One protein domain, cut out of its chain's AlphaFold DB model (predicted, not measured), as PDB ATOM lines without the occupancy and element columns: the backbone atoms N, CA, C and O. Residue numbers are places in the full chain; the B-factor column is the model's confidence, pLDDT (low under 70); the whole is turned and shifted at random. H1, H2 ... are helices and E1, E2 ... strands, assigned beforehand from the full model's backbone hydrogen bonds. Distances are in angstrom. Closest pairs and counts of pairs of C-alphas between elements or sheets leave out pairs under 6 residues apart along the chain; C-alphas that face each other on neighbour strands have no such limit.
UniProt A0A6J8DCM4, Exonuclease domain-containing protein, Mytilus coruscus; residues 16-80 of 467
ATOM      1  N   GLU A  16     327.449 312.369 351.281       94.19
ATOM      2  CA  GLU A  16     328.748 312.329 351.956       94.19
ATOM      3  C   GLU A  16     328.831 311.166 352.941       94.19
ATOM      4  O   GLU A  16     329.899 310.603 353.165       94.19
ATOM      5  N   ASN A  17     327.701 310.814 353.562       92.94
ATOM      6  CA  ASN A  17     327.657 309.771 354.577       92.94
ATOM      7  C   ASN A  17     326.272 309.107 354.668       92.94
ATOM      8  O   ASN A  17     325.242 309.698 354.336       92.94
ATOM      9  N   GLU A  18     326.233 307.887 355.196       94.00
ATOM     10  CA  GLU A  18     325.018 307.141 355.517       94.00
ATOM     11  C   GLU A  18     325.081 306.660 356.972       94.00
ATOM     12  O   GLU A  18     325.997 305.943 357.371       94.00
ATOM     13  N   ARG A  19     324.041 306.953 357.763       90.75
ATOM     14  CA  ARG A  19     323.818 306.278 359.048       90.75
ATOM     15  C   ARG A  19     322.655 305.306 358.944       90.75
ATOM     16  O   ARG A  19     321.495 305.706 358.807       90.75
ATOM     17  N   ARG A  20     322.970 304.018 359.059       90.12
ATOM     18  CA  ARG A  20     322.013 302.917 358.921       90.12
ATOM     19  C   ARG A  20     321.404 302.502 360.262       90.12
ATOM     20  O   ARG A  20     322.071 302.450 361.290       90.12
ATOM     21  N   TYR A  21     320.121 302.164 360.229       88.56
ATOM     22  CA  TYR A  21     319.294 301.727 361.351       88.56
ATOM     23  C   TYR A  21     318.441 300.529 360.908       88.56
ATOM     24  O   TYR A  21     317.251 300.665 360.607       88.56
ATOM     25  N   GLY A  22     319.045 299.340 360.854       89.12
ATOM     26  CA  GLY A  22     318.409 298.158 360.267       89.12
ATOM     27  C   GLY A  22     318.196 298.346 358.764       89.12
ATOM     28  O   GLY A  22     319.153 298.628 358.052       89.12
ATOM     29  N   LEU A  23     316.952 298.234 358.292       91.50
ATOM     30  CA  LEU A  23     316.599 298.443 356.880       91.50
ATOM     31  C   LEU A  23     316.312 299.912 356.510       91.50
ATOM     32  O   LEU A  23     315.969 300.196 355.366       91.50
ATOM     33  N   GLY A  24     316.380 300.843 357.464       90.88
ATOM     34  CA  GLY A  24     316.217 302.277 357.209       90.88
ATOM     35  C   GLY A  24     317.530 303.032 357.382       90.88
ATOM     36  O   GLY A  24     318.372 302.617 358.174       90.88
ATOM     37  N   SER A  25     317.674 304.164 356.701       92.19
ATOM     38  CA  SER A  25     318.900 304.965 356.710       92.19
ATOM     39  C   SER A  25     318.598 306.457 356.776       92.19
ATOM     40  O   SER A  25     317.535 306.927 356.359       92.19
ATOM     41  N   ILE A  26     319.549 307.202 357.325       92.12
ATOM     42  CA  ILE A  26     319.636 308.655 357.201       92.12
ATOM     43  C   ILE A  26     320.824 308.931 356.283       92.12
ATOM     44  O   ILE A  26     321.942 308.521 356.592       92.12
ATOM     45  N   LEU A  27     320.555 309.562 355.148       94.75
ATOM     46  CA  LEU A  27     321.550 309.994 354.175       94.75
ATOM     47  C   LEU A  27     321.933 311.434 354.498       94.75
ATOM     48  O   LEU A  27     321.047 312.275 354.629       94.75
ATOM     49  N   PHE A  28     323.225 311.706 354.614       93.94
ATOM     50  CA  PHE A  28     323.754 313.051 354.797       93.94
ATOM     51  C   PHE A  28     324.176 313.576 353.428       93.94
ATOM     52  O   PHE A  28     325.160 313.101 352.864       93.94
ATOM     53  N   ILE A  29     323.388 314.495 352.869       95.44
ATOM     54  CA  ILE A  29     323.566 315.001 351.502       95.44
ATOM     55  C   ILE A  29     323.965 316.467 351.559       95.44
ATOM     56  O   ILE A  29     323.223 317.283 352.114       95.44
ATOM     57  N   ARG A  30     325.116 316.822 350.983       92.50
ATOM     58  CA  ARG A  30     325.535 318.226 350.917       92.50
ATOM     59  C   ARG A  30     324.783 318.950 349.807       92.50
ATOM     60  O   ARG A  30     324.688 318.467 348.681       92.50
ATOM     61  N   CYS A  31     324.255 320.129 350.121       92.56
ATOM     62  CA  CYS A  31     323.656 321.004 349.125       92.56
ATOM     63  C   CYS A  31     324.733 321.542 348.173       92.56
ATOM     64  O   CYS A  31     325.686 322.169 348.622       92.56
ATOM     65  N   GLN A  32     324.552 321.354 346.865       92.81
ATOM     66  CA  GLN A  32     325.479 321.851 345.836       92.81
ATOM     67  C   GLN A  32     325.245 323.322 345.452       92.81
ATOM     68  O   GLN A  32     325.888 323.843 344.546       92.81
ATOM     69  N   ASN A  33     324.312 324.015 346.116       88.56
ATOM     70  CA  ASN A  33     324.172 325.458 345.950       88.56
ATOM     71  C   ASN A  33     325.396 326.146 346.575       88.56
ATOM     72  O   ASN A  33     325.626 326.012 347.780       88.56
ATOM     73  N   SER A  34     326.131 326.898 345.750       86.06
ATOM     74  CA  SER A  34     327.390 327.569 346.095       86.06
ATOM     75  C   SER A  34     327.290 328.487 347.313       86.06
ATOM     76  O   SER A  34     328.272 328.644 348.030       86.06
ATOM     77  N   VAL A  35     326.112 329.053 347.584       88.62
ATOM     78  CA  VAL A  35     325.883 329.926 348.746       88.62
ATOM     79  C   VAL A  35     325.477 329.128 349.989       88.62
ATOM     80  O   VAL A  35     325.812 329.506 351.106       88.62
ATOM     81  N   CYS A  36     324.749 328.022 349.825       91.44
ATOM     82  CA  CYS A  36     324.150 327.305 350.949       91.44
ATOM     83  C   CYS A  36     325.094 326.268 351.563       91.44
ATOM     84  O   CYS A  36     325.304 326.283 352.773       91.44
ATOM     85  N   SER A  37     325.619 325.343 350.749       89.44
ATOM     86  CA  SER A  37     326.527 324.260 351.168       89.44
ATOM     87  C   SER A  37     326.113 323.454 352.418       89.44
ATOM     88  O   SER A  37     326.950 322.774 353.017       89.44
ATOM     89  N   SER A  38     324.839 323.495 352.831       92.00
ATOM     90  CA  SER A  38     324.388 322.865 354.072       92.00
ATOM     91  C   SER A  38     324.297 321.344 353.939       92.00
ATOM     92  O   SER A  38     323.933 320.805 352.888       92.00
ATOM     93  N   LEU A  39     324.629 320.634 355.019       93.00
ATOM     94  CA  LEU A  39     324.484 319.184 355.102       93.00
ATOM     95  C   LEU A  39     323.050 318.838 355.513       93.00
ATOM     96  O   LEU A  39     322.561 319.308 356.538       93.00
ATOM     97  N   ASN A  40     322.369 318.035 354.699       92.88
ATOM     98  CA  ASN A  40     320.957 317.714 354.868       92.88
ATOM     99  C   ASN A  40     320.757 316.256 355.285       92.88
ATOM    100  O   ASN A  40     321.219 315.340 354.604       92.88
ATOM    101  N   ASP A  41     319.974 316.051 356.343       93.56
ATOM    102  CA  ASP A  41     319.621 314.733 356.871       93.56
ATOM    103  C   ASP A  41     318.366 314.185 356.179       93.56
ATOM    104  O   ASP A  41     317.226 314.429 356.598       93.56
ATOM    105  N   VAL A  42     318.550 313.389 355.129       92.75
ATOM    106  CA  VAL A  42     317.447 312.810 354.360       92.75
ATOM    107  C   VAL A  42     317.141 311.385 354.811       92.75
ATOM    108  O   VAL A  42     317.934 310.458 354.666       92.75
ATOM    109  N   ARG A  43     315.939 311.178 355.354       91.25
ATOM    110  CA  ARG A  43     315.479 309.871 355.850       91.25
ATOM    111  C   ARG A  43     314.940 309.023 354.697       91.25
ATOM    112  O   ARG A  43     314.069 309.477 353.963       91.25
ATOM    113  N   THR A  44     315.352 307.758 354.601       91.31
ATOM    114  CA  THR A  44     314.868 306.834 353.552       91.31
ATOM    115  C   THR A  44     313.459 306.285 353.800       91.31
ATOM    116  O   THR A  44     312.918 305.541 352.985       91.31
ATOM    117  N   GLY A  45     312.826 306.650 354.919       89.38
ATOM    118  CA  GLY A  45     311.478 306.214 355.253       89.38
ATOM    119  C   GLY A  45     310.907 306.893 356.494       89.38
ATOM    120  O   GLY A  45     311.572 307.682 357.169       89.38
ATOM    121  N   LYS A  46     309.651 306.558 356.803       88.25
ATOM    122  CA  LYS A  46     308.948 307.051 357.993       88.25
ATOM    123  C   LYS A  46     309.590 306.509 359.269       88.25
ATOM    124  O   LYS A  46     310.033 305.355 359.315       88.25
ATOM    125  N   ARG A  47     309.627 307.354 360.299       86.94
ATOM    126  CA  ARG A  47     310.119 307.003 361.630       86.94
ATOM    127  C   ARG A  47     309.060 307.315 362.674       86.94
ATOM    128  O   ARG A  47     308.585 308.443 362.725       86.94
ATOM    129  N   ASN A  48     308.782 306.346 363.534       77.75
ATOM    130  CA  ASN A  48     307.892 306.471 364.682       77.75
ATOM    131  C   ASN A  48     308.647 306.058 365.947       77.75
ATOM    132  O   ASN A  48     309.362 305.055 365.941       77.75
ATOM    133  N   SER A  49     308.533 306.830 367.031       72.38
ATOM    134  CA  SER A  49     309.208 306.545 368.315       72.38
ATOM    135  C   SER A  49     310.711 306.226 368.163       72.38
ATOM    136  O   SER A  49     311.215 305.241 368.705       72.38
ATOM    137  N   GLY A  50     311.424 307.006 367.340       74.81
ATOM    138  CA  GLY A  50     312.871 306.870 367.130       74.81
ATOM    139  C   GLY A  50     313.320 305.731 366.199       74.81
ATOM    140  O   GLY A  50     314.507 305.636 365.892       74.81
ATOM    141  N   THR A  51     312.413 304.903 365.672       83.25
ATOM    142  CA  THR A  51     312.733 303.772 364.778       83.25
ATOM    143  C   THR A  51     312.121 303.931 363.400       83.25
ATOM    144  O   THR A  51     311.048 304.502 363.268       83.25
ATOM    145  N   PHE A  52     312.773 303.386 362.372       90.38
ATOM    146  CA  PHE A  52     312.156 303.265 361.056       90.38
ATOM    147  C   PHE A  52     311.032 302.226 361.062       90.38
ATOM    148  O   PHE A  52     311.194 301.120 361.589       90.38
ATOM    149  N   ASP A  53     309.917 302.579 360.424       91.25
ATOM    150  CA  ASP A  53     308.715 301.749 360.312       91.25
ATOM    151  C   ASP A  53     308.998 300.393 359.653       91.25
ATOM    152  O   ASP A  53     308.420 299.373 360.036       91.25
ATOM    153  N   ILE A  54     309.925 300.365 358.689       91.69
ATOM    154  CA  ILE A  54     310.308 299.153 357.956       91.69
ATOM    155  C   ILE A  54     310.854 298.054 358.878       91.69
ATOM    156  O   ILE A  54     310.582 296.882 358.641       91.69
ATOM    157  N   ASN A  55     311.530 298.409 359.976       92.06
ATOM    158  CA  ASN A  55     312.054 297.427 360.928       92.06
ATOM    159  C   ASN A  55     310.929 296.762 361.732       92.06
ATOM    160  O   ASN A  55     310.975 295.563 361.995       92.06
ATOM    161  N   SER A  56     309.895 297.525 362.101       91.88
ATOM    162  CA  SER A  56     308.709 296.981 362.772       91.88
ATOM    163  C   SER A  56     307.878 296.121 361.816       91.88
ATOM    164  O   SER A  56     307.376 295.070 362.210       91.88
ATOM    165  N   LYS A  57     307.788 296.513 360.536       92.88
ATOM    166  CA  LYS A  57     307.156 295.688 359.494       92.88
ATOM    167  C   LYS A  57     307.918 294.394 359.230       92.88
ATOM    168  O   LYS A  57     307.283 293.363 359.037       92.88
ATOM    169  N   LEU A  58     309.251 294.434 359.245       94.00
ATOM    170  CA  LEU A  58     310.088 293.244 359.125       94.00
ATOM    171  C   LEU A  58     309.843 292.281 360.292       94.00
ATOM    172  O   LEU A  58     309.676 291.090 360.059       94.00
ATOM    173  N   ALA A  59     309.742 292.790 361.524       92.88
ATOM    174  CA  ALA A  59     309.407 291.970 362.687       92.88
ATOM    175  C   ALA A  59     308.013 291.329 362.566       92.88
ATOM    176  O   ALA A  59     307.868 290.129 362.783       92.88
ATOM    177  N   LEU A  60     306.999 292.084 362.129       93.50
ATOM    178  CA  LEU A  60     305.673 291.521 361.857       93.50
ATOM    179  C   LEU A  60     305.711 290.459 360.747       93.50
ATOM    180  O   LEU A  60     305.061 289.424 360.867       93.50
ATOM    181  N   ALA A  61     306.480 290.689 359.679       93.62
ATOM    182  CA  ALA A  61     306.645 289.726 358.593       93.62
ATOM    183  C   ALA A  61     307.346 288.444 359.066       93.62
ATOM    184  O   ALA A  61     306.927 287.351 358.688       93.62
ATOM    185  N   MET A  62     308.361 288.570 359.921       93.06
ATOM    186  CA  MET A  62     309.065 287.449 360.545       93.06
ATOM    187  C   MET A  62     308.085 286.564 361.329       93.06
ATOM    188  O   MET A  62     308.006 285.367 361.061       93.06
ATOM    189  N   VAL A  63     307.251 287.156 362.191       91.38
ATOM    190  CA  VAL A  63     306.225 286.410 362.944       91.38
ATOM    191  C   VAL A  63     305.163 285.813 362.012       91.38
ATOM    192  O   VAL A  63     304.824 284.638 362.138       91.38
ATOM    193  N   HIS A  64     304.680 286.579 361.028       92.00
ATOM    194  CA  HIS A  64     303.665 286.134 360.065       92.00
ATOM    195  C   HIS A  64     304.105 284.917 359.241       92.00
ATOM    196  O   HIS A  64     303.300 284.034 358.946       92.00
ATOM    197  N   THR A  65     305.375 284.891 358.844       90.94
ATOM    198  CA  THR A  65     305.961 283.826 358.018       90.94
ATOM    199  C   THR A  65     306.531 282.676 358.845       90.94
ATOM    200  O   THR A  65     306.964 281.680 358.273       90.94
ATOM    201  N   GLY A  66     306.511 282.785 360.178       88.50
ATOM    202  CA  GLY A  66     307.079 281.786 361.083       88.50
ATOM    203  C   GLY A  66     308.610 281.752 361.086       88.50
ATOM    204  O   GLY A  66     309.195 280.782 361.567       88.50
ATOM    205  N   MET A  67     309.266 282.791 360.565       89.56
ATOM    206  CA  MET A  67     310.721 282.891 360.536       89.56
ATOM    207  C   MET A  67     311.277 283.291 361.907       89.56
ATOM    208  O   MET A  67     310.618 283.961 362.702       89.56
ATOM    209  N   GLY A  68     312.496 282.851 362.212       86.81
ATOM    210  CA  GLY A  68     313.305 283.390 363.310       86.81
ATOM    211  C   GLY A  68     314.291 284.468 362.832       86.81
ATOM    212  O   GLY A  68     314.563 284.545 361.632       86.81
ATOM    213  N   PRO A  69     314.915 285.241 363.743       88.50
ATOM    214  CA  PRO A  69     315.842 286.320 363.382       88.50
ATOM    215  C   PRO A  69     317.002 285.883 362.475       88.50
ATOM    216  O   PRO A  69     317.368 286.606 361.551       88.50
ATOM    217  N   VAL A  70     317.549 284.682 362.700       90.50
ATOM    218  CA  VAL A  70     318.618 284.104 361.865       90.50
ATOM    219  C   VAL A  70     318.117 283.849 360.446       90.50
ATOM    220  O   VAL A  70     318.728 284.303 359.486       90.50
ATOM    221  N   GLN A  71     316.963 283.193 360.302       93.00
ATOM    222  CA  GLN A  71     316.359 282.933 358.992       93.00
ATOM    223  C   GLN A  71     316.030 284.240 358.266       93.00
ATOM    224  O   GLN A  71     316.218 284.335 357.057       93.00
ATOM    225  N   THR A  72     315.563 285.259 358.993       93.38
ATOM    226  CA  THR A  72     315.282 286.580 358.425       93.38
ATOM    227  C   THR A  72     316.551 287.256 357.924       93.38
ATOM    228  O   THR A  72     316.549 287.770 356.811       93.38
ATOM    229  N   ASN A  73     317.646 287.219 358.683       94.50
ATOM    230  CA  ASN A  73     318.918 287.774 358.224       94.50
ATOM    231  C   ASN A  73     319.530 286.972 357.072       94.50
ATOM    232  O   ASN A  73     320.058 287.586 356.152       94.50
ATOM    233  N   ASN A  74     319.394 285.644 357.062       95.31
ATOM    234  CA  ASN A  74     319.809 284.822 355.926       95.31
ATOM    235  C   ASN A  74     319.013 285.195 354.670       95.31
ATOM    236  O   ASN A  74     319.610 285.413 353.624       95.31
ATOM    237  N   LEU A  75     317.690 285.370 354.782       95.88
ATOM    238  CA  LEU A  75     316.853 285.854 353.679       95.88
ATOM    239  C   LEU A  75     317.324 287.221 353.164       95.88
ATOM    240  O   LEU A  75     317.421 287.410 351.954       95.88
ATOM    241  N   LEU A  76     317.616 288.170 354.058       94.94
ATOM    242  CA  LEU A  76     318.135 289.484 353.665       94.94
ATOM    243  C   LEU A  76     319.487 289.356 352.950       94.94
ATOM    244  O   LEU A  76     319.640 289.906 351.863       94.94
ATOM    245  N   ALA A  77     320.416 288.572 353.498       94.94
ATOM    246  CA  ALA A  77     321.728 288.336 352.906       94.94
ATOM    247  C   ALA A  77     321.628 287.684 351.516       94.94
ATOM    248  O   ALA A  77     322.287 288.129 350.582       94.94
ATOM    249  N   THR A  78     320.746 286.695 351.336       96.25
ATOM    250  CA  THR A  78     320.490 286.064 350.027       96.25
ATOM    251  C   THR A  78     319.934 287.053 349.001       96.25
ATOM    252  O   THR A  78     320.215 286.939 347.812       96.25
ATOM    253  N   LEU A  79     319.166 288.052 349.445       95.06
ATOM    254  CA  LEU A  79     318.675 289.140 348.595       95.06
ATOM    255  C   LEU A  79     319.707 290.264 348.391       95.06
ATOM    256  O   LEU A  79     319.374 291.282 347.787       95.06
ATOM    257  N   ASN A  80     320.934 290.096 348.896       93.75
ATOM    258  CA  ASN A  80     321.983 291.112 348.936       93.75
ATOM    259  C   ASN A  80     321.544 292.406 349.651       93.75
ATOM    260  O   ASN A  80     321.877 293.521 349.247       93.75
TER     261      ASN A  80
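What this domain is: This is residues 16 to 80 of the 467 residues of the protein "Exonuclease domain-containing protein" of Mytilus coruscus (UniProt A0A6J8DCM4). A narrow antiparallel sheet forms one half of a drawn-out shape; H1 continues onward from one end of it, and H2 turns off at a corner beyond. The 65 printed residues hold E1, E2, E3, H1, H2 in that order, a mixed class; the sheet, order E1 - E2 - E3, is a meander, each strand the antiparallel neighbour of the one before. It is only just loose, close to extended, radius of gyration of the C-alphas 15.9 A, spanning 53 by 27 by 11 A.

How they stand to each other: Inner strand E2, residues 24 to 30, forms hairpins with E1, residues 16 to 21 (N 19 and O 26, 2.9 A), and E3, residues 39 to 43 (N 27 and O 42, 2.8 A), both within hydrogen-bond range. H1, residues 53 to 65, only grazes the sheet, with its residues 53 to 55; the closest C-alphas of E2 and H1 are those of Gly 24 and Ile 54, 6.7 A apart. H2, residues 69 to 78, is close but not clearly touching H1, about perpendicular at 73 degrees; C-alphas 62 and 72 are closest, 6.6 A. Every O i to N i+4 pair in both helices is within hydrogen-bond range.

Where its parts are: E1 begins at C-alpha 16 (328.748, 312.329, 351.956); E2 is 19.5 A long, H1 18.3 A. H2 ends at C-alpha 78 (320.490, 286.064, 350.027).

The domain as a whole: C-alphas 35 and 66 are farthest apart, 53.1 A. The printed part has no cut, no long link, and no printed residue under 70 pLDDT.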